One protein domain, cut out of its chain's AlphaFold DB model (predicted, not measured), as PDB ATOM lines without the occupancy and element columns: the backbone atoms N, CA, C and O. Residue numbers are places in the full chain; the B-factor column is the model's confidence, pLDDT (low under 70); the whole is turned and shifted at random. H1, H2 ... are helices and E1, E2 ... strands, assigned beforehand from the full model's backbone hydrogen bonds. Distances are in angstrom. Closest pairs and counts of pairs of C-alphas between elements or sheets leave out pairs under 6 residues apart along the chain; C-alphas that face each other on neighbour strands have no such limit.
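What this domain is: This is residues 10 to 20 and 124 to 192 of the 194 residues of an uncharacterized protein of Bacteroidetes bacterium (UniProt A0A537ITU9). A strongly twisted sheet of five strands, in the order E1 E2 E6 E7 E8, makes one end of an elongated shape, and a smaller sheet, E3 E4 E5, makes the other. E2 runs on into E3 from sheet to sheet, and the short helix H1 packs on one face of the small sheet. The printed part has 80 residues, with eight named strands and one named helix, in the order E1 E2 E3 E4 E5 H1 E6 E7 E8; both sheets are antiparallel and the class is mostly strand. The whole is compact, with a radius of gyration of the C-alphas of 12.5 A and spans of 40 by 25 by 22 A.

How they stand to each other: Edge strand E1, residues 13 to 18, is antiparallel to E2, residues 124 to 129, with N 15 and O 126 3.0 A apart. E2 runs on into E3, residues 132 to 136, at 78 degrees. E3, E4, residues 141 to 145, and E5, residues 153 to 156, form a meander, each strand the antiparallel neighbour of the one before; N 134 and O 143 are 2.9 A apart, as are N 144 and O 154. H1, residues 158 to 163, with every O i to N i+4 pair within hydrogen-bond range, is on this sheet at a height of 9.5 A. The closest C-alphas of E4 and H1, those of Phe 142 and Arg 158, are 6.3 A apart. E6, residues 170 to 174, E7, residues 181 to 186, and E8, residues 189 to 191, form another meander. N 127 of E2 and O 172 of E6 are 2.9 A apart, N 171 and O 185 3.0 A, and N 186 and O 189 2.9 A. H1 only grazes the five-stranded sheet.

Where its parts are: E1 starts at C-alpha 13 (104.922, 8.928, 54.404) and is 17.1 A long; E2 is 16.1 A and E7 14.6 A. E8 ends at C-alpha 191 (96.466, 12.235, 71.457).

The domain as a whole: The C-alphas farthest apart, those of Thr 18 and Phe 138, are 41.0 A apart. Residues 21 to 123 are not printed, and C-alphas 20 and 124 are 9.2 A apart across the cut. Of the links printed whole, none is long. Mean pLDDT of the printed part is 86.5, with residue 150 under 70.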
ATOM      1  N   ARG A  10     112.906   9.603  59.638       80.44
ATOM      2  CA  ARG A  10     111.885   9.103  60.574       80.44
ATOM      3  C   ARG A  10     110.463   9.194  60.014       80.44
ATOM      4  O   ARG A  10     109.529   8.739  60.674       80.44
ATOM      5  N   ILE A  11     110.284   9.783  58.830       85.50
ATOM      6  CA  ILE A  11     108.980   9.960  58.185       85.50
ATOM      7  C   ILE A  11     108.737   8.773  57.253       85.50
ATOM      8  O   ILE A  11     109.479   8.555  56.300       85.50
ATOM      9  N   ALA A  12     107.674   8.016  57.514       85.50
ATOM     10  CA  ALA A  12     107.275   6.885  56.685       85.50
ATOM     11  C   ALA A  12     106.560   7.345  55.405       85.50
ATOM     12  O   ALA A  12     106.847   6.852  54.315       85.50
ATOM     13  N   ARG A  13     105.626   8.297  55.531       90.38
ATOM     14  CA  ARG A  13     104.922   8.928  54.404       90.38
ATOM     15  C   ARG A  13     104.379  10.307  54.784       90.38
ATOM     16  O   ARG A  13     104.185  10.595  55.965       90.38
ATOM     17  N   THR A  14     104.077  11.114  53.770       90.44
ATOM     18  CA  THR A  14     103.477  12.446  53.918       90.44
ATOM     19  C   THR A  14     102.215  12.556  53.070       90.44
ATOM     20  O   THR A  14     102.241  12.224  51.888       90.44
ATOM     21  N   GLU A  15     101.129  13.067  53.649       92.19
ATOM     22  CA  GLU A  15      99.898  13.420  52.926       92.19
ATOM     23  C   GLU A  15      99.602  14.920  53.065       92.19
ATOM     24  O   GLU A  15      99.864  15.514  54.109       92.19
ATOM     25  N   GLU A  16      99.014  15.543  52.040       92.19
ATOM     26  CA  GLU A  16      98.484  16.911  52.131       92.19
ATOM     27  C   GLU A  16      96.963  16.889  52.288       92.19
ATOM     28  O   GLU A  16      96.260  16.169  51.579       92.19
ATOM     29  N   ARG A  17      96.443  17.720  53.193       92.12
ATOM     30  CA  ARG A  17      95.002  17.935  53.378       92.12
ATOM     31  C   ARG A  17      94.684  19.413  53.528       92.12
ATOM     32  O   ARG A  17      95.541  20.220  53.876       92.12
ATOM     33  N   THR A  18      93.431  19.771  53.292       92.25
ATOM     34  CA  THR A  18      92.935  21.128  53.535       92.25
ATOM     35  C   THR A  18      92.822  21.390  55.039       92.25
ATOM     36  O   THR A  18      92.504  20.478  55.809       92.25
ATOM     37  N   LEU A  19      93.080  22.626  55.473       90.69
ATOM     38  CA  LEU A  19      92.824  23.027  56.860       90.69
ATOM     39  C   LEU A  19      91.316  23.035  57.143       90.69
ATOM     40  O   LEU A  19      90.513  23.473  56.317       90.69
ATOM     41  N   SER A  20      90.934  22.580  58.335       91.44
ATOM     42  CA  SER A  20      89.583  22.796  58.855       91.44
ATOM     43  C   SER A  20      89.439  24.210  59.435       91.44
ATOM     44  O   SER A  20      90.429  24.875  59.748       91.44
ATOM     45  N   LYS A 124      97.438  21.717  55.243       92.31
ATOM     46  CA  LYS A 124      98.209  21.027  56.282       92.31
ATOM     47  C   LYS A 124      98.880  19.781  55.719       92.31
ATOM     48  O   LYS A 124      98.390  19.183  54.761       92.31
ATOM     49  N   GLN A 125      99.986  19.394  56.336       92.31
ATOM     50  CA  GLN A 125     100.700  18.156  56.047       92.31
ATOM     51  C   GLN A 125     100.492  17.162  57.185       92.31
ATOM     52  O   GLN A 125     100.544  17.532  58.354       92.31
ATOM     53  N   LEU A 126     100.245  15.908  56.833       92.94
ATOM     54  CA  LEU A 126     100.172  14.776  57.743       92.94
ATOM     55  C   LEU A 126     101.467  13.990  57.588       92.94
ATOM     56  O   LEU A 126     101.715  13.421  56.526       92.94
ATOM     57  N   LEU A 127     102.289  13.980  58.632       91.88
ATOM     58  CA  LEU A 127     103.536  13.224  58.672       91.88
ATOM     59  C   LEU A 127     103.307  11.931  59.441       91.88
ATOM     60  O   LEU A 127     103.089  11.980  60.651       91.88
ATOM     61  N   PHE A 128     103.363  10.797  58.750       91.69
ATOM     62  CA  PHE A 128     103.238   9.477  59.361       91.69
ATOM     63  C   PHE A 128     104.608   8.976  59.809       91.69
ATOM     64  O   PHE A 128     105.590   9.094  59.073       91.69
ATOM     65  N   PHE A 129     104.686   8.422  61.014       90.69
ATOM     66  CA  PHE A 129     105.931   7.957  61.614       90.69
ATOM     67  C   PHE A 129     105.671   6.851  62.636       90.69
ATOM     68  O   PHE A 129     104.582   6.735  63.203       90.69
ATOM     69  N   LYS A 130     106.709   6.060  62.904       89.12
ATOM     70  CA  LYS A 130     106.719   5.118  64.023       89.12
ATOM     71  C   LYS A 130     107.269   5.832  65.260       89.12
ATOM     72  O   LYS A 130     108.412   6.297  65.214       89.12
ATOM     73  N   PRO A 131     106.484   5.983  66.336       85.25
ATOM     74  CA  PRO A 131     106.939   6.684  67.523       85.25
ATOM     75  C   PRO A 131     107.966   5.852  68.291       85.25
ATOM     76  O   PRO A 131     107.829   4.640  68.430       85.25
ATOM     77  N   VAL A 132     108.964   6.521  68.867       86.88
ATOM     78  CA  VAL A 132     109.847   5.900  69.865       86.88
ATOM     79  C   VAL A 132     109.354   6.304  71.248       86.88
ATOM     80  O   VAL A 132     109.357   7.492  71.589       86.88
ATOM     81  N   LYS A 133     108.904   5.308  72.015       87.44
ATOM     82  CA  LYS A 133     108.391   5.453  73.379       87.44
ATOM     83  C   LYS A 133     109.544   5.551  74.377       87.44
ATOM     84  O   LYS A 133     110.329   4.619  74.500       87.44
ATOM     85  N   ASN A 134     109.598   6.652  75.123       86.50
ATOM     86  CA  ASN A 134     110.587   6.889  76.173       86.50
ATOM     87  C   ASN A 134     109.869   7.091  77.520       86.50
ATOM     88  O   ASN A 134     109.386   8.194  77.796       86.50
ATOM     89  N   PRO A 135     109.751   6.049  78.361       85.81
ATOM     90  CA  PRO A 135     109.157   6.188  79.684       85.81
ATOM     91  C   PRO A 135     110.171   6.795  80.669       85.81
ATOM     92  O   PRO A 135     111.269   6.274  80.848       85.81
ATOM     93  N   MET A 136     109.796   7.883  81.347       86.00
ATOM     94  CA  MET A 136     110.501   8.389  82.531       86.00
ATOM     95  C   MET A 136     109.686   8.045  83.777       86.00
ATOM     96  O   MET A 136     109.041   8.899  84.390       86.00
ATOM     97  N   GLU A 137     109.716   6.763  84.147       76.88
ATOM     98  CA  GLU A 137     108.885   6.200  85.219       76.88
ATOM     99  C   GLU A 137     109.096   6.894  86.568       76.88
ATOM    100  O   GLU A 137     108.127   7.150  87.280       76.88
ATOM    101  N   PHE A 138     110.334   7.294  86.880       82.00
ATOM    102  CA  PHE A 138     110.670   7.989  88.128       82.00
ATOM    103  C   PHE A 138     109.889   9.301  88.321       82.00
ATOM    104  O   PHE A 138     109.566   9.672  89.446       82.00
ATOM    105  N   PHE A 139     109.554   9.991  87.228       81.75
ATOM    106  CA  PHE A 139     108.813  11.253  87.262       81.75
ATOM    107  C   PHE A 139     107.344  11.100  86.846       81.75
ATOM    108  O   PHE A 139     106.641  12.104  86.756       81.75
ATOM    109  N   ASN A 140     106.875   9.870  86.589       82.19
ATOM    110  CA  ASN A 140     105.555   9.584  86.017       82.19
ATOM    111  C   ASN A 140     105.278  10.392  84.731       82.19
ATOM    112  O   ASN A 140     104.169  10.880  84.517       82.19
ATOM    113  N   LYS A 141     106.309  10.555  83.890       88.00
ATOM    114  CA  LYS A 141     106.231  11.271  82.611       88.00
ATOM    115  C   LYS A 141     106.497  10.333  81.448       88.00
ATOM    116  O   LYS A 141     107.387   9.482  81.512       88.00
ATOM    117  N   PHE A 142     105.737  10.510  80.376       87.81
ATOM    118  CA  PHE A 142     105.743   9.614  79.228       87.81
ATOM    119  C   PHE A 142     105.981  10.416  77.958       87.81
ATOM    120  O   PHE A 142     105.210  11.317  77.635       87.81
ATOM    121  N   TYR A 143     107.059  10.093  77.248       89.25
ATOM    122  CA  TYR A 143     107.517  10.876  76.110       89.25
ATOM    123  C   TYR A 143     107.465  10.078  74.811       89.25
ATOM    124  O   TYR A 143     107.826   8.899  74.769       89.25
ATOM    125  N   LEU A 144     107.082  10.755  73.729       87.25
ATOM    126  CA  LEU A 144     107.202  10.258  72.362       87.25
ATOM    127  C   LEU A 144     108.224  11.081  71.588       87.25
ATOM    128  O   LEU A 144     108.144  12.309  71.538       87.25
ATOM    129  N   SER A 145     109.159  10.400  70.932       85.94
ATOM    130  CA  SER A 145     110.036  11.055  69.958       85.94
ATOM    131  C   SER A 145     109.286  11.253  68.643       85.94
ATOM    132  O   SER A 145     108.678  10.311  68.132       85.94
ATOM    133  N   THR A 146     109.344  12.464  68.086       82.12
ATOM    134  CA  THR A 146     108.659  12.819  66.831       82.12
ATOM    135  C   THR A 146     109.654  13.128  65.710       82.12
ATOM    136  O   THR A 146     110.804  13.462  65.993       82.12
ATOM    137  N   PRO A 147     109.251  13.034  64.428       81.19
ATOM    138  CA  PRO A 147     110.117  13.361  63.291       81.19
ATOM    139  C   PRO A 147     110.318  14.871  63.094       81.19
ATOM    140  O   PRO A 147     110.952  15.283  62.124       81.19
ATOM    141  N   LEU A 148     109.751  15.711  63.967       77.62
ATOM    142  CA  LEU A 148     109.808  17.158  63.808       77.62
ATOM    143  C   LEU A 148     111.217  17.683  64.059       77.62
ATOM    144  O   LEU A 148     111.750  18.359  63.184       77.62
ATOM    145  N   TYR A 149     111.838  17.318  65.190       74.25
ATOM    146  CA  TYR A 149     113.213  17.699  65.531       74.25
ATOM    147  C   TYR A 149     113.958  16.566  66.242       74.25
ATOM    148  O   TYR A 149     113.376  15.826  67.031       74.25
ATOM    149  N   GLU A 150     115.276  16.517  66.037       69.56
ATOM    150  CA  GLU A 150     116.190  15.485  66.557       69.56
ATOM    151  C   GLU A 150     116.053  15.212  68.056       69.56
ATOM    152  O   GLU A 150     116.037  14.056  68.478       69.56
ATOM    153  N   ASN A 151     115.844  16.272  68.837       70.25
ATOM    154  CA  ASN A 151     115.754  16.214  70.293       70.25
ATOM    155  C   ASN A 151     114.378  16.628  70.833       70.25
ATOM    156  O   ASN A 151     114.247  16.887  72.028       70.25
ATOM    157  N   GLN A 152     113.351  16.740  69.979       74.25
ATOM    158  CA  GLN A 152     112.015  17.078  70.462       74.25
ATOM    159  C   GLN A 152     111.258  15.819  70.864       74.25
ATOM    160  O   GLN A 152     110.871  14.986  70.041       74.25
ATOM    161  N   GLN A 153     111.005  15.745  72.161       83.50
ATOM    162  CA  GLN A 153     110.107  14.784  72.763       83.50
ATOM    163  C   GLN A 153     108.803  15.488  73.120       83.50
ATOM    164  O   GLN A 153     108.813  16.628  73.583       83.50
ATOM    165  N   ILE A 154     107.690  14.814  72.864       85.62
ATOM    166  CA  ILE A 154     106.354  15.292  73.199       85.62
ATOM    167  C   ILE A 154     105.877  14.517  74.422       85.62
ATOM    168  O   ILE A 154     105.876  13.285  74.401       85.62
ATOM    169  N   GLU A 155     105.505  15.232  75.483       88.88
ATOM    170  CA  GLU A 155     104.910  14.627  76.675       88.88
ATOM    171  C   GLU A 155     103.462  14.238  76.372       88.88
ATOM    172  O   GLU A 155     102.695  15.046  75.847       88.88
ATOM    173  N   ILE A 156     103.087  13.000  76.690       89.69
ATOM    174  CA  ILE A 156     101.734  12.474  76.495       89.69
ATOM    175  C   ILE A 156     101.197  11.844  77.779       89.69
ATOM    176  O   ILE A 156     101.945  11.516  78.701       89.69
ATOM    177  N   SER A 157      99.879  11.659  77.830       88.31
ATOM    178  CA  SER A 157      99.227  10.991  78.956       88.31
ATOM    179  C   SER A 157      99.683   9.532  79.095       88.31
ATOM    180  O   SER A 157     100.013   8.859  78.112       88.31
ATOM    181  N   ARG A 158      99.663   9.010  80.328       86.50
ATOM    182  CA  ARG A 158      99.984   7.601  80.608       86.50
ATOM    183  C   ARG A 158      99.028   6.658  79.876       86.50
ATOM    184  O   ARG A 158      99.441   5.604  79.393       86.50
ATOM    185  N   GLU A 159      97.758   7.042  79.790       87.19
ATOM    186  CA  GLU A 159      96.706   6.277  79.128       87.19
ATOM    187  C   GLU A 159      96.948   6.175  77.622       87.19
ATOM    188  O   GLU A 159      96.747   5.106  77.045       87.19
ATOM    189  N   ASP A 160      97.377   7.265  76.982       87.38
ATOM    190  CA  ASP A 160      97.727   7.257  75.562       87.38
ATOM    191  C   ASP A 160      99.017   6.477  75.320       87.38
ATOM    192  O   ASP A 160      99.072   5.672  74.393       87.38
ATOM    193  N   PHE A 161     100.014   6.627  76.196       87.88
ATOM    194  CA  PHE A 161     101.289   5.919  76.087       87.88
ATOM    195  C   PHE A 161     101.118   4.397  76.142       87.88
ATOM    196  O   PHE A 161     101.713   3.682  75.338       87.88
ATOM    197  N   GLY A 162     100.271   3.896  77.048       84.69
ATOM    198  CA  GLY A 162      99.990   2.463  77.170       84.69
ATOM    199  C   GLY A 162      99.175   1.875  76.013       84.69
ATOM    200  O   GLY A 162      99.219   0.668  75.793       84.69
ATOM    201  N   ARG A 163      98.433   2.703  75.266       86.69
ATOM    202  CA  ARG A 163      97.624   2.261  74.115       86.69
ATOM    203  C   ARG A 163      98.404   2.189  72.809       86.69
ATOM    204  O   ARG A 163      97.906   1.582  71.870       86.69
ATOM    205  N   ILE A 164      99.561   2.839  72.736       86.88
ATOM    206  CA  ILE A 164     100.408   2.852  71.545       86.88
ATOM    207  C   ILE A 164     101.302   1.610  71.589       86.88
ATOM    208  O   ILE A 164     102.218   1.504  72.412       86.88
ATOM    209  N   GLY A 165     101.027   0.655  70.711       84.19
ATOM    210  CA  GLY A 165     101.872  -0.502  70.453       84.19
ATOM    211  C   GLY A 165     103.203  -0.112  69.804       84.19
ATOM    212  O   GLY A 165     103.349   0.959  69.222       84.19
ATOM    213  N   ASP A 166     104.198  -0.995  69.890       80.31
ATOM    214  CA  ASP A 166     105.548  -0.731  69.352       80.31
ATOM    215  C   ASP A 166     105.584  -0.660  67.816       80.31
ATOM    216  O   ASP A 166     106.501  -0.088  67.230       80.31
ATOM    217  N   ASN A 167     104.571  -1.232  67.161       83.62
ATOM    218  CA  ASN A 167     104.423  -1.243  65.707       83.62
ATOM    219  C   ASN A 167     103.356  -0.267  65.201       83.62
ATOM    220  O   ASN A 167     103.120  -0.222  63.991       83.62
ATOM    221  N   ASP A 168     102.725   0.494  66.097       87.06
ATOM    222  CA  ASP A 168     101.670   1.422  65.717       87.06
ATOM    223  C   ASP A 168     102.252   2.601  64.935       87.06
ATOM    224  O   ASP A 168     103.333   3.118  65.226       87.06
ATOM    225  N   GLU A 169     101.516   3.032  63.918       89.19
ATOM    226  CA  GLU A 169     101.853   4.212  63.138       89.19
ATOM    227  C   GLU A 169     101.034   5.399  63.646       89.19
ATOM    228  O   GLU A 169      99.801   5.356  63.711       89.19
ATOM    229  N   LEU A 170     101.730   6.478  63.994       91.81
ATOM    230  CA  LEU A 170     101.112   7.744  64.362       91.81
ATOM    231  C   LEU A 170     101.250   8.735  63.218       91.81
ATOM    232  O   LEU A 170     102.141   8.612  62.376       91.81
ATOM    233  N   TYR A 171     100.403   9.761  63.220       91.31
ATOM    234  CA  TYR A 171     100.614  10.915  62.357       91.31
ATOM    235  C   TYR A 171     100.502  12.230  63.108       91.31
ATOM    236  O   TYR A 171      99.720  12.377  64.050       91.31
ATOM    237  N   ILE A 172     101.307  13.194  62.673       91.06
ATOM    238  CA  ILE A 172     101.262  14.574  63.149       91.06
ATOM    239  C   ILE A 172     100.721  15.445  62.028       91.06
ATOM    240  O   ILE A 172     101.228  15.421  60.909       91.06
ATOM    241  N   GLU A 173      99.714  16.243  62.354       92.06
ATOM    242  CA  GLU A 173      99.223  17.306  61.491       92.06
ATOM    243  C   GLU A 173     100.030  18.579  61.741       92.06
ATOM    244  O   GLU A 173     100.035  19.100  62.859       92.06
ATOM    245  N   ILE A 174     100.688  19.097  60.705       91.75
ATOM    246  CA  ILE A 174     101.485  20.323  60.783       91.75
ATOM    247  C   ILE A 174     101.135  21.347  59.704       91.75
ATOM    248  O   ILE A 174     100.664  21.012  58.613       91.75
ATOM    249  N   GLY A 175     101.432  22.614  59.996       89.94
ATOM    250  CA  GLY A 175     101.527  23.658  58.980       89.94
ATOM    251  C   GLY A 175     102.766  23.451  58.089       89.94
ATOM    252  O   GLY A 175     103.864  23.310  58.630       89.94
ATOM    253  N   PRO A 176     102.639  23.437  56.750       87.56
ATOM    254  CA  PRO A 176     103.738  23.079  55.847       87.56
ATOM    255  C   PRO A 176     104.917  24.061  55.880       87.56
ATOM    256  O   PRO A 176     106.056  23.660  55.665       87.56
ATOM    257  N   ASN A 177     104.676  25.351  56.141       88.00
ATOM    258  CA  ASN A 177     105.735  26.361  56.201       88.00
ATOM    259  C   ASN A 177     106.173  26.657  57.634       88.00
ATOM    260  O   ASN A 177     107.349  26.925  57.870       88.00
ATOM    261  N   SER A 178     105.234  26.692  58.583       85.25
ATOM    262  CA  SER A 178     105.531  27.015  59.983       85.25
ATOM    263  C   SER A 178     106.002  25.824  60.799       85.25
ATOM    264  O   SER A 178     106.513  26.030  61.900       85.25
ATOM    265  N   THR A 179     105.799  24.594  60.312       85.88
ATOM    266  CA  THR A 179     105.991  23.343  61.071       85.88
ATOM    267  C   THR A 179     105.241  23.331  62.409       85.88
ATOM    268  O   THR A 179     105.584  22.594  63.331       85.88
ATOM    269  N   TYR A 180     104.204  24.167  62.541       87.50
ATOM    270  CA  TYR A 180     103.399  24.251  63.750       87.50
ATOM    271  C   TYR A 180     102.540  23.000  63.889       87.50
ATOM    272  O   TYR A 180     101.789  22.674  62.970       87.50
ATOM    273  N   ILE A 181     102.631  22.338  65.043       88.62
ATOM    274  CA  ILE A 181     101.842  21.149  65.353       88.62
ATOM    275  C   ILE A 181     100.397  21.562  65.608       88.62
ATOM    276  O   ILE A 181     100.106  22.308  66.541       88.62
ATOM    277  N   LEU A 182      99.493  21.065  64.772       87.06
ATOM    278  CA  LEU A 182      98.058  21.192  64.972       87.06
ATOM    279  C   LEU A 182      97.586  20.088  65.915       87.06
ATOM    280  O   LEU A 182      96.991  20.370  66.953       87.06
ATOM    281  N   ARG A 183      97.859  18.830  65.556       90.44
ATOM    282  CA  ARG A 183      97.350  17.639  66.248       90.44
ATOM    283  C   ARG A 183      98.341  16.488  66.132       90.44
ATOM    284  O   ARG A 183      99.045  16.373  65.131       90.44
ATOM    285  N   LEU A 184      98.349  15.625  67.141       90.19
ATOM    286  CA  LEU A 184      98.980  14.309  67.104       90.19
ATOM    287  C   LEU A 184      97.862  13.270  67.163       90.19
ATOM    288  O   LEU A 184      96.982  13.373  68.016       90.19
ATOM    289  N   CYS A 185      97.883  12.285  66.273       89.56
ATOM    290  CA  CYS A 185      96.795  11.327  66.139       89.56
ATOM    291  C   CYS A 185      97.302   9.883  66.075       89.56
ATOM    292  O   CYS A 185      98.299   9.582  65.416       89.56
ATOM    293  N   HIS A 186      96.545   8.989  66.711       88.81
ATOM    294  CA  HIS A 186      96.635   7.541  66.556       88.81
ATOM    295  C   HIS A 186      95.353   7.047  65.874       88.81
ATOM    296  O   HIS A 186      94.288   6.978  66.495       88.81
ATOM    297  N   GLY A 187      95.421   6.774  64.567       84.50
ATOM    298  CA  GLY A 187      94.233   6.482  63.759       84.50
ATOM    299  C   GLY A 187      93.209   7.625  63.816       84.50
ATOM    300  O   GLY A 187      93.491   8.745  63.389       84.50
ATOM    301  N   ASN A 188      92.025   7.356  64.375       82.44
ATOM    302  CA  ASN A 188      90.953   8.352  64.534       82.44
ATOM    303  C   ASN A 188      90.991   9.096  65.881       82.44
ATOM    304  O   ASN A 188      90.184   9.999  66.102       82.44
ATOM    305  N   LYS A 189      91.884   8.714  66.801       86.19
ATOM    306  CA  LYS A 189      91.974   9.320  68.132       86.19
ATOM    307  C   LYS A 189      93.037  10.416  68.148       86.19
ATOM    308  O   LYS A 189      94.191  10.159  67.813       86.19
ATOM    309  N   VAL A 190      92.663  11.606  68.612       87.75
ATOM    310  CA  VAL A 190      93.616  12.680  68.928       87.75
ATOM    311  C   VAL A 190      94.302  12.359  70.258       87.75
ATOM    312  O   VAL A 190      93.632  12.063  71.249       87.75
ATOM    313  N   ILE A 191      95.632  12.386  70.264       85.44
ATOM    314  CA  ILE A 191      96.466  12.235  71.457       85.44
ATOM    315  C   ILE A 191      96.657  13.619  72.070       85.44
ATOM    316  O   ILE A 191      97.082  14.555  71.387       85.44
ATOM    317  N   ASN A 192      96.365  13.740  73.363       80.50
ATOM    318  CA  ASN A 192      96.639  14.966  74.098       80.50
ATOM    319  C   ASN A 192      98.129  15.030  74.425       80.50
ATOM    320  O   ASN A 192      98.697  14.065  74.938       80.50
TER     321      ASN A 192